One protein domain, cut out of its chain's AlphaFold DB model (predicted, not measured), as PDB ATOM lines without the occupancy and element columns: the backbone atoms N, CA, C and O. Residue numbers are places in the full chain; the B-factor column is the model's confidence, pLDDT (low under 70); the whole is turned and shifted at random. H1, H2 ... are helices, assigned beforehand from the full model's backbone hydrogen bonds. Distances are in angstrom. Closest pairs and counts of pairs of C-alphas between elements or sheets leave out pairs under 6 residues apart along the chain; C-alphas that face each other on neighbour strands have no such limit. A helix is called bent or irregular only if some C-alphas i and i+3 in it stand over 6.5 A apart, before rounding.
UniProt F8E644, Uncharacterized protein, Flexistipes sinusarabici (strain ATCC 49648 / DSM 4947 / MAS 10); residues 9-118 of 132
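This is residues 9 to 118 of the 132 residues of an uncharacterized protein of Flexistipes sinusarabici (strain ATCC 49648 / DSM 4947 / MAS 10) (UniProt F8E644). Five helices make an open, U-shaped frame: the long helices H1 and H5 run along its two sides, H2 crosses between the sides at one end, and the space between H1 and H5 is empty over much of their length. H3 and H4 fold back from the H2 side and pack on the first part of H5, while residues 9 to 27 of H1 and 101 to 118 of H5 stick out as free arms. The printed part has 110 residues with five named helices, H1 to H5 in order along the chain, and no named strand; the class is all helix. The whole is loose, with a radius of gyration of the C-alphas of 17.8 A, and elongated, spanning 59 by 31 by 21 A.

H1, residues 9 to 30, begins with C-alpha 9 at (44.561, 21.262, -7.151) and is 31.7 A long from first to last C-alpha. H2, residues 32 to 46, is 20.7 A long and begins with C-alpha 32 at (26.927, 8.357, 19.247). H3 is residues 48 to 60, 18.6 A, and H4 is residues 67 to 75, 11.7 A. H5, residues 81 to 118, is the longest helix at 53.4 A and ends with C-alpha 118 at (63.293, 15.375, -10.123). No helix is bent or irregular.

H3 is the hub, touching H2, H4 and H5. H1 touches no helix; it is close to H2 but not clearly touching, the closest C-alphas being those of Val 28 and Ile 35, 7.6 A apart, and their lines are about perpendicular at 80 degrees. H2 and H3 touch only at the corner by their link, closest at the C-alphas of Val 43 and Ala 50, 5.2 A apart, with a steep tilt of 47 degrees, opposite ways. H3, with residues 54 to 59 alone, touches H4, closest at the C-alphas of Ser 55 and Pro 67, 5.3 A apart; this helical hairpin has a tilt of 36 degrees, only just steep, opposite ways. H5, with residues 83 to 99 alone, touches H3 at a shallow tilt of 28 degrees, the same way, and the closest C-alphas are those of Phe 56 and Gly 91, 4.3 A apart. H4 and H5 form a second helical hairpin at a shallow tilt of 14 degrees, opposite ways; H5 touches H4 with residues 81 to 92 alone, closest at the C-alphas of Val 75 and Phe 81, 5.7 A apart. The helix packing is mostly aligned, but only just: 2 of 3 pairs are at a shallow tilt. H1 is apart from H3, H4 and H5, and H2 is apart from H4 and H5. In H1, H2, H3, H4 and H5 every O i to N i+4 pair is within hydrogen-bond range.

The C-alphas farthest apart are those of Lys 79 and Ala 118, 58.6 A. Without the stretches that stand free, the body of 66 residues spans 33 by 28 by 20 A. The printed part has no cut; the links H1 to H2, H2 to H3 and H4 to H5 are tight, and H3 to H4 is short. The mean pLDDT of the printed part is 74.6; it is under 70 at residues 9 to 10, 62 to 81 and 103 to 118.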
ATOM      1  N   PHE A   9      45.449  22.429  -7.074       56.84
ATOM      2  CA  PHE A   9      44.561  21.262  -7.151       56.84
ATOM      3  C   PHE A   9      44.722  20.283  -5.971       56.84
ATOM      4  O   PHE A   9      43.743  19.787  -5.424       56.84
ATOM      5  N   SER A  10      45.960  20.050  -5.519       69.44
ATOM      6  CA  SER A  10      46.235  19.161  -4.381       69.44
ATOM      7  C   SER A  10      45.824  19.757  -3.032       69.44
ATOM      8  O   SER A  10      45.489  19.008  -2.122       69.44
ATOM      9  N   LYS A  11      45.788  21.092  -2.906       74.62
ATOM     10  CA  LYS A  11      45.338  21.770  -1.681       74.62
ATOM     11  C   LYS A  11      43.822  21.716  -1.527       74.62
ATOM     12  O   LYS A  11      43.347  21.452  -0.433       74.62
ATOM     13  N   VAL A  12      43.079  21.920  -2.620       82.88
ATOM     14  CA  VAL A  12      41.609  21.816  -2.625       82.88
ATOM     15  C   VAL A  12      41.172  20.383  -2.335       82.88
ATOM     16  O   VAL A  12      40.325  20.167  -1.479       82.88
ATOM     17  N   PHE A  13      41.806  19.398  -2.978       80.38
ATOM     18  CA  PHE A  13      41.535  17.985  -2.712       80.38
ATOM     19  C   PHE A  13      41.797  17.607  -1.246       80.38
ATOM     20  O   PHE A  13      40.970  16.963  -0.609       80.38
ATOM     21  N   LEU A  14      42.917  18.065  -0.682       80.56
ATOM     22  CA  LEU A  14      43.257  17.815   0.718       80.56
ATOM     23  C   LEU A  14      42.300  18.536   1.684       80.56
ATOM     24  O   LEU A  14      41.880  17.944   2.672       80.56
ATOM     25  N   ALA A  15      41.894  19.772   1.377       85.38
ATOM     26  CA  ALA A  15      40.896  20.504   2.157       85.38
ATOM     27  C   ALA A  15      39.518  19.822   2.130       85.38
ATOM     28  O   ALA A  15      38.857  19.765   3.162       85.38
ATOM     29  N   LEU A  16      39.112  19.255   0.990       89.12
ATOM     30  CA  LEU A  16      37.878  18.472   0.876       89.12
ATOM     31  C   LEU A  16      37.935  17.198   1.718       89.12
ATOM     32  O   LEU A  16      36.978  16.913   2.428       89.12
ATOM     33  N   ILE A  17      39.056  16.469   1.697       86.19
ATOM     34  CA  ILE A  17      39.242  15.286   2.552       86.19
ATOM     35  C   ILE A  17      39.147  15.674   4.028       86.19
ATOM     36  O   ILE A  17      38.421  15.028   4.779       86.19
ATOM     37  N   ILE A  18      39.835  16.740   4.446       86.25
ATOM     38  CA  ILE A  18      39.792  17.208   5.837       86.25
ATOM     39  C   ILE A  18      38.371  17.634   6.220       86.25
ATOM     40  O   ILE A  18      37.880  17.237   7.271       86.25
ATOM     41  N   SER A  19      37.697  18.409   5.368       89.31
ATOM     42  CA  SER A  19      36.323  18.855   5.609       89.31
ATOM     43  C   SER A  19      35.357  17.677   5.709       89.31
ATOM     44  O   SER A  19      34.527  17.660   6.613       89.31
ATOM     45  N   PHE A  20      35.497  16.679   4.835       88.75
ATOM     46  CA  PHE A  20      34.708  15.454   4.869       88.75
ATOM     47  C   PHE A  20      34.949  14.657   6.156       88.75
ATOM     48  O   PHE A  20      33.988  14.278   6.817       88.75
ATOM     49  N   MET A  21      36.212  14.468   6.556       83.31
ATOM     50  CA  MET A  21      36.563  13.802   7.817       83.31
ATOM     51  C   MET A  21      35.964  14.526   9.027       83.31
ATOM     52  O   MET A  21      35.432  13.883   9.922       83.31
ATOM     53  N   LEU A  22      35.988  15.860   9.037       87.81
ATOM     54  CA  LEU A  22      35.435  16.664  10.128       87.81
ATOM     55  C   LEU A  22      33.906  16.534  10.211       87.81
ATOM     56  O   LEU A  22      33.357  16.364  11.297       87.81
ATOM     57  N   LEU A  23      33.225  16.541   9.062       91.75
ATOM     58  CA  LEU A  23      31.777  16.336   8.968       91.75
ATOM     59  C   LEU A  23      31.383  14.930   9.448       91.75
ATOM     60  O   LEU A  23      30.423  14.779  10.199       91.75
ATOM     61  N   LEU A  24      32.172  13.918   9.076       86.75
ATOM     62  CA  LEU A  24      31.989  12.534   9.507       86.75
ATOM     63  C   LEU A  24      32.154  12.403  11.029       86.75
ATOM     64  O   LEU A  24      31.305  11.801  11.681       86.75
ATOM     65  N   THR A  25      33.166  13.046  11.616       85.31
ATOM     66  CA  THR A  25      33.352  13.086  13.075       85.31
ATOM     67  C   THR A  25      32.160  13.719  13.791       85.31
ATOM     68  O   THR A  25      31.673  13.164  14.773       85.31
ATOM     69  N   VAL A  26      31.647  14.852  13.299       89.12
ATOM     70  CA  VAL A  26      30.463  15.507  13.884       89.12
ATOM     71  C   VAL A  26      29.226  14.616  13.754       89.12
ATOM     72  O   VAL A  26      28.466  14.485  14.710       89.12
ATOM     73  N   PHE A  27      29.036  13.963  12.606       90.06
ATOM     74  CA  PHE A  27      27.930  13.031  12.395       90.06
ATOM     75  C   PHE A  27      27.968  11.856  13.381       90.06
ATOM     76  O   PHE A  27      26.944  11.541  13.990       90.06
ATOM     77  N   VAL A  28      29.142  11.245  13.575       86.75
ATOM     78  CA  VAL A  28      29.339  10.159  14.549       86.75
ATOM     79  C   VAL A  28      29.071  10.656  15.966       86.75
ATOM     80  O   VAL A  28      28.379   9.983  16.720       86.75
ATOM     81  N   PHE A  29      29.540  11.855  16.316       87.25
ATOM     82  CA  PHE A  29      29.319  12.437  17.639       87.25
ATOM     83  C   PHE A  29      27.831  12.695  17.929       87.25
ATOM     84  O   PHE A  29      27.340  12.354  19.002       87.25
ATOM     85  N   LEU A  30      27.086  13.240  16.962       92.00
ATOM     86  CA  LEU A  30      25.647  13.495  17.107       92.00
ATOM     87  C   LEU A  30      24.816  12.208  17.203       92.00
ATOM     88  O   LEU A  30      23.767  12.204  17.839       92.00
ATOM     89  N   ASN A  31      25.280  11.121  16.583       91.25
ATOM     90  CA  ASN A  31      24.590   9.830  16.564       91.25
ATOM     91  C   ASN A  31      25.241   8.793  17.491       91.25
ATOM     92  O   ASN A  31      24.959   7.603  17.358       91.25
ATOM     93  N   TYR A  32      26.085   9.233  18.432       83.75
ATOM     94  CA  TYR A  32      26.927   8.357  19.247       83.75
ATOM     95  C   TYR A  32      26.128   7.236  19.923       83.75
ATOM     96  O   TYR A  32      26.426   6.066  19.717       83.75
ATOM     97  N   TYR A  33      25.043   7.581  20.624       82.12
ATOM     98  CA  TYR A  33      24.200   6.606  21.327       82.12
ATOM     99  C   TYR A  33      23.583   5.553  20.405       82.12
ATOM    100  O   TYR A  33      23.478   4.383  20.768       82.12
ATOM    101  N   LYS A  34      23.160   5.956  19.204       86.75
ATOM    102  CA  LYS A  34      22.554   5.033  18.243       86.75
ATOM    103  C   LYS A  34      23.601   4.061  17.694       86.75
ATOM    104  O   LYS A  34      23.345   2.866  17.621       86.75
ATOM    105  N   ILE A  35      24.779   4.584  17.353       85.19
ATOM    106  CA  ILE A  35      25.905   3.794  16.845       85.19
ATOM    107  C   ILE A  35      26.411   2.831  17.924       85.19
ATOM    108  O   ILE A  35      26.680   1.674  17.625       85.19
ATOM    109  N   GLU A  36      26.505   3.280  19.176       80.19
ATOM    110  CA  GLU A  36      26.897   2.440  20.309       80.19
ATOM    111  C   GLU A  36      25.942   1.252  20.479       80.19
ATOM    112  O   GLU A  36      26.397   0.115  20.578       80.19
ATOM    113  N   HIS A  37      24.628   1.487  20.443       80.69
ATOM    114  CA  HIS A  37      23.642   0.410  20.537       80.69
ATOM    115  C   HIS A  37      23.721  -0.576  19.368       80.69
ATOM    116  O   HIS A  37      23.729  -1.782  19.601       80.69
ATOM    117  N   GLU A  38      23.841  -0.086  18.132       84.81
ATOM    118  CA  GLU A  38      23.996  -0.957  16.959       84.81
ATOM    119  C   GLU A  38      25.296  -1.776  17.022       84.81
ATOM    120  O   GLU A  38      25.294  -2.958  16.684       84.81
ATOM    121  N   LEU A  39      26.398  -1.192  17.508       78.81
ATOM    122  CA  LEU A  39      27.659  -1.910  17.720       78.81
ATOM    123  C   LEU A  39      27.538  -2.968  18.817       78.81
ATOM    124  O   LEU A  39      28.053  -4.072  18.659       78.81
ATOM    125  N   LEU A  40      26.858  -2.655  19.921       79.81
ATOM    126  CA  LEU A  40      26.626  -3.611  20.999       79.81
ATOM    127  C   LEU A  40      25.755  -4.778  20.537       79.81
ATOM    128  O   LEU A  40      26.052  -5.923  20.873       79.81
ATOM    129  N   ASP A  41      24.709  -4.510  19.762       82.19
ATOM    130  CA  ASP A  41      23.849  -5.559  19.217       82.19
ATOM    131  C   ASP A  41      24.592  -6.388  18.159       82.19
ATOM    132  O   ASP A  41      24.538  -7.614  18.193       82.19
ATOM    133  N   PHE A  42      25.439  -5.763  17.336       81.50
ATOM    134  CA  PHE A  42      26.341  -6.481  16.433       81.50
ATOM    135  C   PHE A  42      27.322  -7.401  17.182       81.50
ATOM    136  O   PHE A  42      27.554  -8.539  16.771       81.50
ATOM    137  N   VAL A  43      27.879  -6.949  18.310       81.75
ATOM    138  CA  VAL A  43      28.743  -7.786  19.160       81.75
ATOM    139  C   VAL A  43      27.956  -8.908  19.833       81.75
ATOM    140  O   VAL A  43      28.490 -10.004  19.985       81.75
ATOM    141  N   LYS A  44      26.690  -8.697  20.205       79.94
ATOM    142  CA  LYS A  44      25.840  -9.775  20.735       79.94
ATOM    143  C   LYS A  44      25.527 -10.834  19.679       79.94
ATOM    144  O   LYS A  44      25.567 -12.017  20.004       79.94
ATOM    145  N   ASP A  45      25.261 -10.419  18.443       85.88
ATOM    146  CA  ASP A  45      24.860 -11.322  17.362       85.88
ATOM    147  C   ASP A  45      26.040 -12.123  16.793       85.88
ATOM    148  O   ASP A  45      25.915 -13.317  16.518       85.88
ATOM    149  N   TYR A  46      27.203 -11.484  16.635       82.94
ATOM    150  CA  TYR A  46      28.377 -12.079  15.976       82.94
ATOM    151  C   TYR A  46      29.541 -12.380  16.932       82.94
ATOM    152  O   TYR A  46      30.561 -12.944  16.518       82.94
ATOM    153  N   GLY A  47      29.419 -12.020  18.212       81.75
ATOM    154  CA  GLY A  47      30.369 -12.359  19.268       81.75
ATOM    155  C   GLY A  47      31.804 -11.927  18.958       81.75
ATOM    156  O   GLY A  47      32.106 -10.766  18.684       81.75
ATOM    157  N   GLN A  48      32.715 -12.895  18.989       79.38
ATOM    158  CA  GLN A  48      34.155 -12.688  18.804       79.38
ATOM    159  C   GLN A  48      34.520 -12.204  17.392       79.38
ATOM    160  O   GLN A  48      35.490 -11.465  17.221       79.38
ATOM    161  N   LEU A  49      33.729 -12.578  16.381       81.75
ATOM    162  CA  LEU A  49      33.950 -12.159  14.997       81.75
ATOM    163  C   LEU A  49      33.674 -10.657  14.839       81.75
ATOM    164  O   LEU A  49      34.433  -9.961  14.165       81.75
ATOM    165  N   ALA A  50      32.657 -10.132  15.532       82.31
ATOM    166  CA  ALA A  50      32.408  -8.694  15.582       82.31
ATOM    167  C   ALA A  50      33.580  -7.932  16.205       82.31
ATOM    168  O   ALA A  50      34.010  -6.927  15.649       82.31
ATOM    169  N   ILE A  51      34.136  -8.431  17.313       81.75
ATOM    170  CA  ILE A  51      35.287  -7.808  17.985       81.75
ATOM    171  C   ILE A  51      36.502  -7.760  17.048       81.75
ATOM    172  O   ILE A  51      37.153  -6.719  16.938       81.75
ATOM    173  N   PHE A  52      36.770  -8.851  16.326       84.25
ATOM    174  CA  PHE A  52      37.826  -8.899  15.314       84.25
ATOM    175  C   PHE A  52      37.617  -7.854  14.212       84.25
ATOM    176  O   PHE A  52      38.536  -7.097  13.907       84.25
ATOM    177  N   LEU A  53      36.416  -7.789  13.625       83.50
ATOM    178  CA  LEU A  53      36.118  -6.865  12.529       83.50
ATOM    179  C   LEU A  53      36.166  -5.408  12.980       83.50
ATOM    180  O   LEU A  53      36.765  -4.583  12.293       83.50
ATOM    181  N   ILE A  54      35.559  -5.099  14.127       82.56
ATOM    182  CA  ILE A  54      35.578  -3.752  14.693       82.56
ATOM    183  C   ILE A  54      37.028  -3.334  14.894       82.56
ATOM    184  O   ILE A  54      37.409  -2.310  14.330       82.56
ATOM    185  N   SER A  55      37.838  -4.145  15.585       80.25
ATOM    186  CA  SER A  55      39.258  -3.856  15.820       80.25
ATOM    187  C   SER A  55      40.026  -3.671  14.510       80.25
ATOM    188  O   SER A  55      40.676  -2.653  14.302       80.25
ATOM    189  N   PHE A  56      39.862  -4.587  13.557       83.06
ATOM    190  CA  PHE A  56      40.523  -4.508  12.258       83.06
ATOM    191  C   PHE A  56      40.211  -3.201  11.508       83.06
ATOM    192  O   PHE A  56      41.117  -2.526  11.022       83.06
ATOM    193  N   PHE A  57      38.940  -2.801  11.417       81.12
ATOM    194  CA  PHE A  57      38.569  -1.580  10.698       81.12
ATOM    195  C   PHE A  57      38.927  -0.301  11.457       81.12
ATOM    196  O   PHE A  57      39.302   0.690  10.827       81.12
ATOM    197  N   THR A  58      38.833  -0.306  12.787       76.88
ATOM    198  CA  THR A  58      39.211   0.868  13.590       76.88
ATOM    199  C   THR A  58      40.711   1.098  13.619       76.88
ATOM    200  O   THR A  58      41.104   2.255  13.664       76.88
ATOM    201  N   ASP A  59      41.535   0.059  13.500       76.50
ATOM    202  CA  ASP A  59      42.996   0.203  13.473       76.50
ATOM    203  C   ASP A  59      43.538   0.577  12.076       76.50
ATOM    204  O   ASP A  59      44.604   1.174  11.932       76.50
ATOM    205  N   ILE A  60      42.781   0.280  11.010       74.69
ATOM    206  CA  ILE A  60      43.037   0.839   9.669       74.69
ATOM    207  C   ILE A  60      42.753   2.347   9.648       74.69
ATOM    208  O   ILE A  60      43.417   3.106   8.934       74.69
ATOM    209  N   LEU A  61      41.751   2.794  10.409       72.12
ATOM    210  CA  LEU A  61      41.473   4.211  10.590       72.12
ATOM    211  C   LEU A  61      42.551   4.808  11.499       72.12
ATOM    212  O   LEU A  61      42.831   4.301  12.575       72.12
ATOM    213  N   PHE A  62      43.165   5.913  11.077       60.88
ATOM    214  CA  PHE A  62      44.219   6.569  11.854       60.88
ATOM    215  C   PHE A  62      43.605   7.270  13.081       60.88
ATOM    216  O   PHE A  62      43.329   8.471  13.053       60.88
ATOM    217  N   GLN A  63      43.319   6.507  14.135       63.06
ATOM    218  CA  GLN A  63      42.762   6.996  15.393       63.06
ATOM    219  C   GLN A  63      43.876   7.198  16.436       63.06
ATOM    220  O   GLN A  63      44.855   6.456  16.454       63.06
ATOM    221  N   PRO A  64      43.763   8.212  17.317       54.00
ATOM    222  CA  PRO A  64      44.763   8.479  18.355       54.00
ATOM    223  C   PRO A  64      44.788   7.418  19.467       54.00
ATOM    224  O   PRO A  64      45.770   7.330  20.200       54.00
ATOM    225  N   ILE A  65      43.721   6.630  19.606       64.38
ATOM    226  CA  ILE A  65      43.609   5.529  20.561       64.38
ATOM    227  C   ILE A  65      43.339   4.272  19.741       64.38
ATOM    228  O   ILE A  65      42.361   4.231  18.997       64.38
ATOM    229  N   GLY A  66      44.216   3.276  19.868       62.56
ATOM    230  CA  GLY A  66      44.048   1.998  19.186       62.56
ATOM    231  C   GLY A  66      42.831   1.239  19.727       62.56
ATOM    232  O   GLY A  66      42.535   1.330  20.929       62.56
ATOM    233  N   PRO A  67      42.136   0.468  18.881       66.88
ATOM    234  CA  PRO A  67      40.972  -0.297  19.301       66.88
ATOM    235  C   PRO A  67      41.285  -1.299  20.401       66.88
ATOM    236  O   PRO A  67      40.434  -1.530  21.251       66.88
ATOM    237  N   ASP A  68      42.514  -1.811  20.470       65.69
ATOM    238  CA  ASP A  68      42.951  -2.689  21.554       65.69
ATOM    239  C   ASP A  68      42.763  -2.043  22.933       65.69
ATOM    240  O   ASP A  68      42.286  -2.690  23.859       65.69
ATOM    241  N   VAL A  69      43.071  -0.748  23.078       65.38
ATOM    242  CA  VAL A  69      42.939  -0.025  24.356       65.38
ATOM    243  C   VAL A  69      41.467   0.169  24.722       65.38
ATOM    244  O   VAL A  69      41.088  -0.005  25.881       65.38
ATOM    245  N   ALA A  70      40.628   0.487  23.734       67.62
ATOM    246  CA  ALA A  70      39.188   0.638  23.924       67.62
ATOM    247  C   ALA A  70      38.517  -0.702  24.271       67.62
ATOM    248  O   ALA A  70      37.707  -0.770  25.197       67.62
ATOM    249  N   VAL A  71      38.905  -1.782  23.586       66.81
ATOM    250  CA  VAL A  71      38.425  -3.140  23.854       66.81
ATOM    251  C   VAL A  71      38.898  -3.604  25.227       66.81
ATOM    252  O   VAL A  71      38.078  -4.076  26.000       66.81
ATOM    253  N   ILE A  72      40.166  -3.414  25.599       66.50
ATOM    254  CA  ILE A  72      40.655  -3.753  26.946       66.50
ATOM    255  C   ILE A  72      39.852  -2.995  28.015       66.50
ATOM    256  O   ILE A  72      39.414  -3.609  28.987       66.50
ATOM    257  N   GLY A  73      39.589  -1.699  27.819       65.12
ATOM    258  CA  GLY A  73      38.774  -0.895  28.734       65.12
ATOM    259  C   GLY A  73      37.335  -1.403  28.887       65.12
ATOM    260  O   GLY A  73      36.845  -1.520  30.008       65.12
ATOM    261  N   GLY A  74      36.673  -1.755  27.781       63.41
ATOM    262  CA  GLY A  74      35.304  -2.284  27.796       63.41
ATOM    263  C   GLY A  74      35.202  -3.732  28.287       63.41
ATOM    264  O   GLY A  74      34.225  -4.110  28.929       63.41
ATOM    265  N   VAL A  75      36.222  -4.549  28.030       62.84
ATOM    266  CA  VAL A  75      36.230  -5.990  28.320       62.84
ATOM    267  C   VAL A  75      36.663  -6.294  29.757       62.84
ATOM    268  O   VAL A  75      36.274  -7.335  30.277       62.84
ATOM    269  N   LEU A  76      37.357  -5.388  30.463       59.88
ATOM    270  CA  LEU A  76      37.600  -5.516  31.915       59.88
ATOM    271  C   LEU A  76      36.304  -5.666  32.742       59.88
ATOM    272  O   LEU A  76      36.345  -6.124  33.881       59.88
ATOM    273  N   ILE A  77      35.155  -5.316  32.160       60.84
ATOM    274  CA  ILE A  77      33.824  -5.440  32.762       60.84
ATOM    275  C   ILE A  77      33.213  -6.846  32.525       60.84
ATOM    276  O   ILE A  77      32.261  -7.229  33.206       60.84
ATOM    277  N   TYR A  78      33.768  -7.664  31.616       60.88
ATOM    278  CA  TYR A  78      33.176  -8.928  31.156       60.88
ATOM    279  C   TYR A  78      34.035 -10.178  31.437       60.88
ATOM    280  O   TYR A  78      35.262 -10.166  31.411       60.88
ATOM    281  N   LYS A  79      33.351 -11.307  31.676       55.84
ATOM    282  CA  LYS A  79      33.916 -12.595  32.140       55.84
ATOM    283  C   LYS A  79      34.802 -13.334  31.121       55.84
ATOM    284  O   LYS A  79      35.626 -14.149  31.517       55.84
ATOM    285  N   GLU A  80      34.650 -13.050  29.829       66.81
ATOM    286  CA  GLU A  80      35.328 -13.727  28.706       66.81
ATOM    287  C   GLU A  80      36.517 -12.891  28.177       66.81
ATOM    288  O   GLU A  80      36.718 -12.729  26.972       66.81
ATOM    289  N   PHE A  81      37.296 -12.301  29.092       68.94
ATOM    290  CA  PHE A  81      38.312 -11.291  28.774       68.94
ATOM    291  C   PHE A  81      39.391 -11.772  27.795       68.94
ATOM    292  O   PHE A  81      39.726 -11.076  26.836       68.94
ATOM    293  N   LEU A  82      39.910 -12.982  28.008       74.31
ATOM    294  CA  LEU A  82      41.034 -13.512  27.235       74.31
ATOM    295  C   LEU A  82      40.706 -13.684  25.748       74.31
ATOM    296  O   LEU A  82      41.531 -13.346  24.900       74.31
ATOM    297  N   TYR A  83      39.506 -14.166  25.423       73.69
ATOM    298  CA  TYR A  83      39.117 -14.402  24.034       73.69
ATOM    299  C   TYR A  83      38.889 -13.089  23.286       73.69
ATOM    300  O   TYR A  83      39.384 -12.923  22.175       73.69
ATOM    301  N   SER A  84      38.213 -12.126  23.908       75.19
ATOM    302  CA  SER A  84      37.970 -10.812  23.303       75.19
ATOM    303  C   SER A  84      39.269 -10.047  23.033       75.19
ATOM    304  O   SER A  84      39.433  -9.479  21.956       75.19
ATOM    305  N   VAL A  85      40.231 -10.093  23.963       78.50
ATOM    306  CA  VAL A  85      41.560  -9.485  23.773       78.50
ATOM    307  C   VAL A  85      42.354 -10.205  22.681       78.50
ATOM    308  O   VAL A  85      43.015  -9.557  21.868       78.50
ATOM    309  N   PHE A  86      42.263 -11.535  22.605       82.69
ATOM    310  CA  PHE A  86      42.912 -12.300  21.541       82.69
ATOM    311  C   PHE A  86      42.372 -11.924  20.155       82.69
ATOM    312  O   PHE A  86      43.149 -11.622  19.256       82.69
ATOM    313  N   PHE A  87      41.051 -11.869  19.973       82.00
ATOM    314  CA  PHE A  87      40.463 -11.501  18.681       82.00
ATOM    315  C   PHE A  87      40.684 -10.030  18.314       82.00
ATOM    316  O   PHE A  87      40.918  -9.734  17.142       82.00
ATOM    317  N   ALA A  88      40.666  -9.118  19.290       82.31
ATOM    318  CA  ALA A  88      40.980  -7.711  19.051       82.31
ATOM    319  C   ALA A  88      42.429  -7.520  18.593       82.31
ATOM    320  O   ALA A  88      42.652  -6.908  17.548       82.31
ATOM    321  N   SER A  89      43.384  -8.132  19.301       82.38
ATOM    322  CA  SER A  89      44.803  -8.066  18.936       82.38
ATOM    323  C   SER A  89      45.086  -8.732  17.589       82.38
ATOM    324  O   SER A  89      45.862  -8.213  16.791       82.38
ATOM    325  N   LEU A  90      44.413  -9.842  17.270       86.00
ATOM    326  CA  LEU A  90      44.535 -10.494  15.964       86.00
ATOM    327  C   LEU A  90      43.989  -9.600  14.837       86.00
ATOM    328  O   LEU A  90      44.610  -9.497  13.778       86.00
ATOM    329  N   GLY A  91      42.882  -8.893  15.087       83.50
ATOM    330  CA  GLY A  91      42.339  -7.864  14.196       83.50
ATOM    331  C   GLY A  91      43.321  -6.718  13.955       83.50
ATOM    332  O   GLY A  91      43.612  -6.399  12.801       83.50
ATOM    333  N   SER A  92      43.901  -6.167  15.022       82.56
ATOM    334  CA  SER A  92      44.913  -5.105  14.948       82.56
ATOM    335  C   SER A  92      46.163  -5.539  14.168       82.56
ATOM    336  O   SER A  92      46.631  -4.832  13.271       82.56
ATOM    337  N   VAL A  93      46.682  -6.748  14.411       85.12
ATOM    338  CA  VAL A  93      47.850  -7.272  13.679       85.12
ATOM    339  C   VAL A  93      47.548  -7.410  12.184       85.12
ATOM    340  O   VAL A  93      48.366  -7.012  11.347       85.12
ATOM    341  N   CYS A  94      46.369  -7.924  11.825       85.00
ATOM    342  CA  CYS A  94      45.940  -8.016  10.430       85.00
ATOM    343  C   CYS A  94      45.792  -6.632   9.780       85.00
ATOM    344  O   CYS A  94      46.234  -6.439   8.643       85.00
ATOM    345  N   ALA A  95      45.215  -5.666  10.495       83.50
ATOM    346  CA  ALA A  95      45.068  -4.288  10.040       83.50
ATOM    347  C   ALA A  95      46.426  -3.622   9.814       83.50
ATOM    348  O   ALA A  95      46.672  -3.048   8.755       83.50
ATOM    349  N   SER A  96      47.348  -3.777  10.762       79.69
ATOM    350  CA  SER A  96      48.720  -3.280  10.677       79.69
ATOM    351  C   SER A  96      49.473  -3.875   9.487       79.69
ATOM    352  O   SER A  96      50.142  -3.153   8.742       79.69
ATOM    353  N   PHE A  97      49.331  -5.183   9.253       83.94
ATOM    354  CA  PHE A  97      49.935  -5.850   8.101       83.94
ATOM    355  C   PHE A  97      49.383  -5.304   6.777       83.94
ATOM    356  O   PHE A  97      50.146  -5.001   5.852       83.94
ATOM    357  N   LEU A  98      48.064  -5.118   6.696       82.88
ATOM    358  CA  LEU A  98      47.402  -4.605   5.503       82.88
ATOM    359  C   LEU A  98      47.751  -3.130   5.244       82.88
ATOM    360  O   LEU A  98      48.106  -2.765   4.122       82.88
ATOM    361  N   SER A  99      47.751  -2.299   6.285       74.62
ATOM    362  CA  SER A  99      48.169  -0.895   6.244       74.62
ATOM    363  C   SER A  99      49.632  -0.743   5.831       74.62
ATOM    364  O   SER A  99      49.964   0.140   5.038       74.62
ATOM    365  N   TYR A 100      50.518  -1.635   6.281       76.12
ATOM    366  CA  TYR A 100      51.909  -1.671   5.831       76.12
ATOM    367  C   TYR A 100      52.031  -2.047   4.347       76.12
ATOM    368  O   TYR A 100      52.816  -1.437   3.612       76.12
ATOM    369  N   PHE A 101      51.230  -3.007   3.874       77.94
ATOM    370  CA  PHE A 101      51.205  -3.407   2.466       77.94
ATOM    371  C   PHE A 101      50.694  -2.281   1.556       77.94
ATOM    372  O   PHE A 101      51.357  -1.928   0.576       77.94
ATOM    373  N   PHE A 102      49.574  -1.644   1.918       73.56
ATOM    374  CA  PHE A 102      49.067  -0.464   1.218       73.56
ATOM    375  C   PHE A 102      50.061   0.693   1.284       73.56
ATOM    376  O   PHE A 102      50.370   1.294   0.257       73.56
ATOM    377  N   GLY A 103      50.648   0.959   2.452       67.38
ATOM    378  CA  GLY A 103      51.685   1.971   2.620       67.38
ATOM    379  C   GLY A 103      52.871   1.745   1.682       67.38
ATOM    380  O   GLY A 103      53.339   2.684   1.039       67.38
ATOM    381  N   ARG A 104      53.324   0.496   1.517       66.69
ATOM    382  CA  ARG A 104      54.393   0.138   0.572       66.69
ATOM    383  C   ARG A 104      53.968   0.346  -0.887       66.69
ATOM    384  O   ARG A 104      54.747   0.893  -1.669       66.69
ATOM    385  N   MET A 105      52.740  -0.028  -1.246       66.56
ATOM    386  CA  MET A 105      52.194   0.151  -2.596       66.56
ATOM    387  C   MET A 105      52.053   1.637  -2.962       66.56
ATOM    388  O   MET A 105      52.577   2.078  -3.988       66.56
ATOM    389  N   PHE A 106      51.443   2.445  -2.093       61.59
ATOM    390  CA  PHE A 106      51.275   3.886  -2.305       61.59
ATOM    391  C   PHE A 106      52.601   4.650  -2.247       61.59
ATOM    392  O   PHE A 106      52.788   5.605  -3.002       61.59
ATOM    393  N   ARG A 107      53.563   4.219  -1.419       55.31
ATOM    394  CA  ARG A 107      54.912   4.805  -1.384       55.31
ATOM    395  C   ARG A 107      55.680   4.541  -2.678       55.31
ATOM    396  O   ARG A 107      56.370   5.444  -3.142       55.31
ATOM    397  N   SER A 108      55.514   3.367  -3.295       54.34
ATOM    398  CA  SER A 108      56.077   3.061  -4.619       54.34
ATOM    399  C   SER A 108      55.511   3.991  -5.704       54.34
ATOM    400  O   SER A 108      56.271   4.642  -6.424       54.34
ATOM    401  N   TYR A 109      54.185   4.169  -5.746       52.22
ATOM    402  CA  TYR A 109      53.529   5.099  -6.676       52.22
ATOM    403  C   TYR A 109      53.898   6.573  -6.421       52.22
ATOM    404  O   TYR A 109      54.137   7.337  -7.360       52.22
ATOM    405  N   GLY A 110      53.991   6.989  -5.154       53.47
ATOM    406  CA  GLY A 110      54.364   8.351  -4.763       53.47
ATOM    407  C   GLY A 110      55.826   8.688  -5.067       53.47
ATOM    408  O   GLY A 110      56.116   9.760  -5.602       53.47
ATOM    409  N   MET A 111      56.752   7.759  -4.797       47.12
ATOM    410  CA  MET A 111      58.177   7.944  -5.086       47.12
ATOM    411  C   MET A 111      58.496   7.902  -6.579       47.12
ATOM    412  O   MET A 111      59.338   8.684  -7.016       47.12
ATOM    413  N   GLN A 112      57.821   7.074  -7.386       50.88
ATOM    414  CA  GLN A 112      58.007   7.107  -8.842       50.88
ATOM    415  C   GLN A 112      57.622   8.468  -9.432       50.88
ATOM    416  O   GLN A 112      58.328   8.986 -10.298       50.88
ATOM    417  N   LYS A 113      56.567   9.110  -8.915       50.47
ATOM    418  CA  LYS A 113      56.130  10.440  -9.371       50.47
ATOM    419  C   LYS A 113      57.082  11.560  -8.924       50.47
ATOM    420  O   LYS A 113      57.306  12.510  -9.679       50.47
ATOM    421  N   LEU A 114      57.681  11.433  -7.736       50.50
ATOM    422  CA  LEU A 114      58.687  12.364  -7.208       50.50
ATOM    423  C   LEU A 114      60.047  12.233  -7.915       50.50
ATOM    424  O   LEU A 114      60.601  13.246  -8.336       50.50
ATOM    425  N   ASN A 115      60.548  11.012  -8.127       50.03
ATOM    426  CA  ASN A 115      61.818  10.779  -8.825       50.03
ATOM    427  C   ASN A 115      61.737  11.102 -10.322       50.03
ATOM    428  O   ASN A 115      62.683  11.654 -10.876       50.03
ATOM    429  N   SER A 116      60.597  10.844 -10.969       47.00
ATOM    430  CA  SER A 116      60.385  11.269 -12.360       47.00
ATOM    431  C   SER A 116      60.385  12.793 -12.479       47.00
ATOM    432  O   SER A 116      61.028  13.337 -13.367       47.00
ATOM    433  N   SER A 117      59.745  13.502 -11.540       48.78
ATOM    434  CA  SER A 117      59.723  14.973 -11.533       48.78
ATOM    435  C   SER A 117      61.097  15.591 -11.228       48.78
ATOM    436  O   SER A 117      61.422  16.646 -11.766       48.78
ATOM    437  N   ALA A 118      61.925  14.935 -10.407       49.00
ATOM    438  CA  ALA A 118      63.293  15.375 -10.123       49.00
ATOM    439  C   ALA A 118      64.242  15.181 -11.321       49.00
ATOM    440  O   ALA A 118      65.139  15.998 -11.533       49.00
TER     441      ALA A 118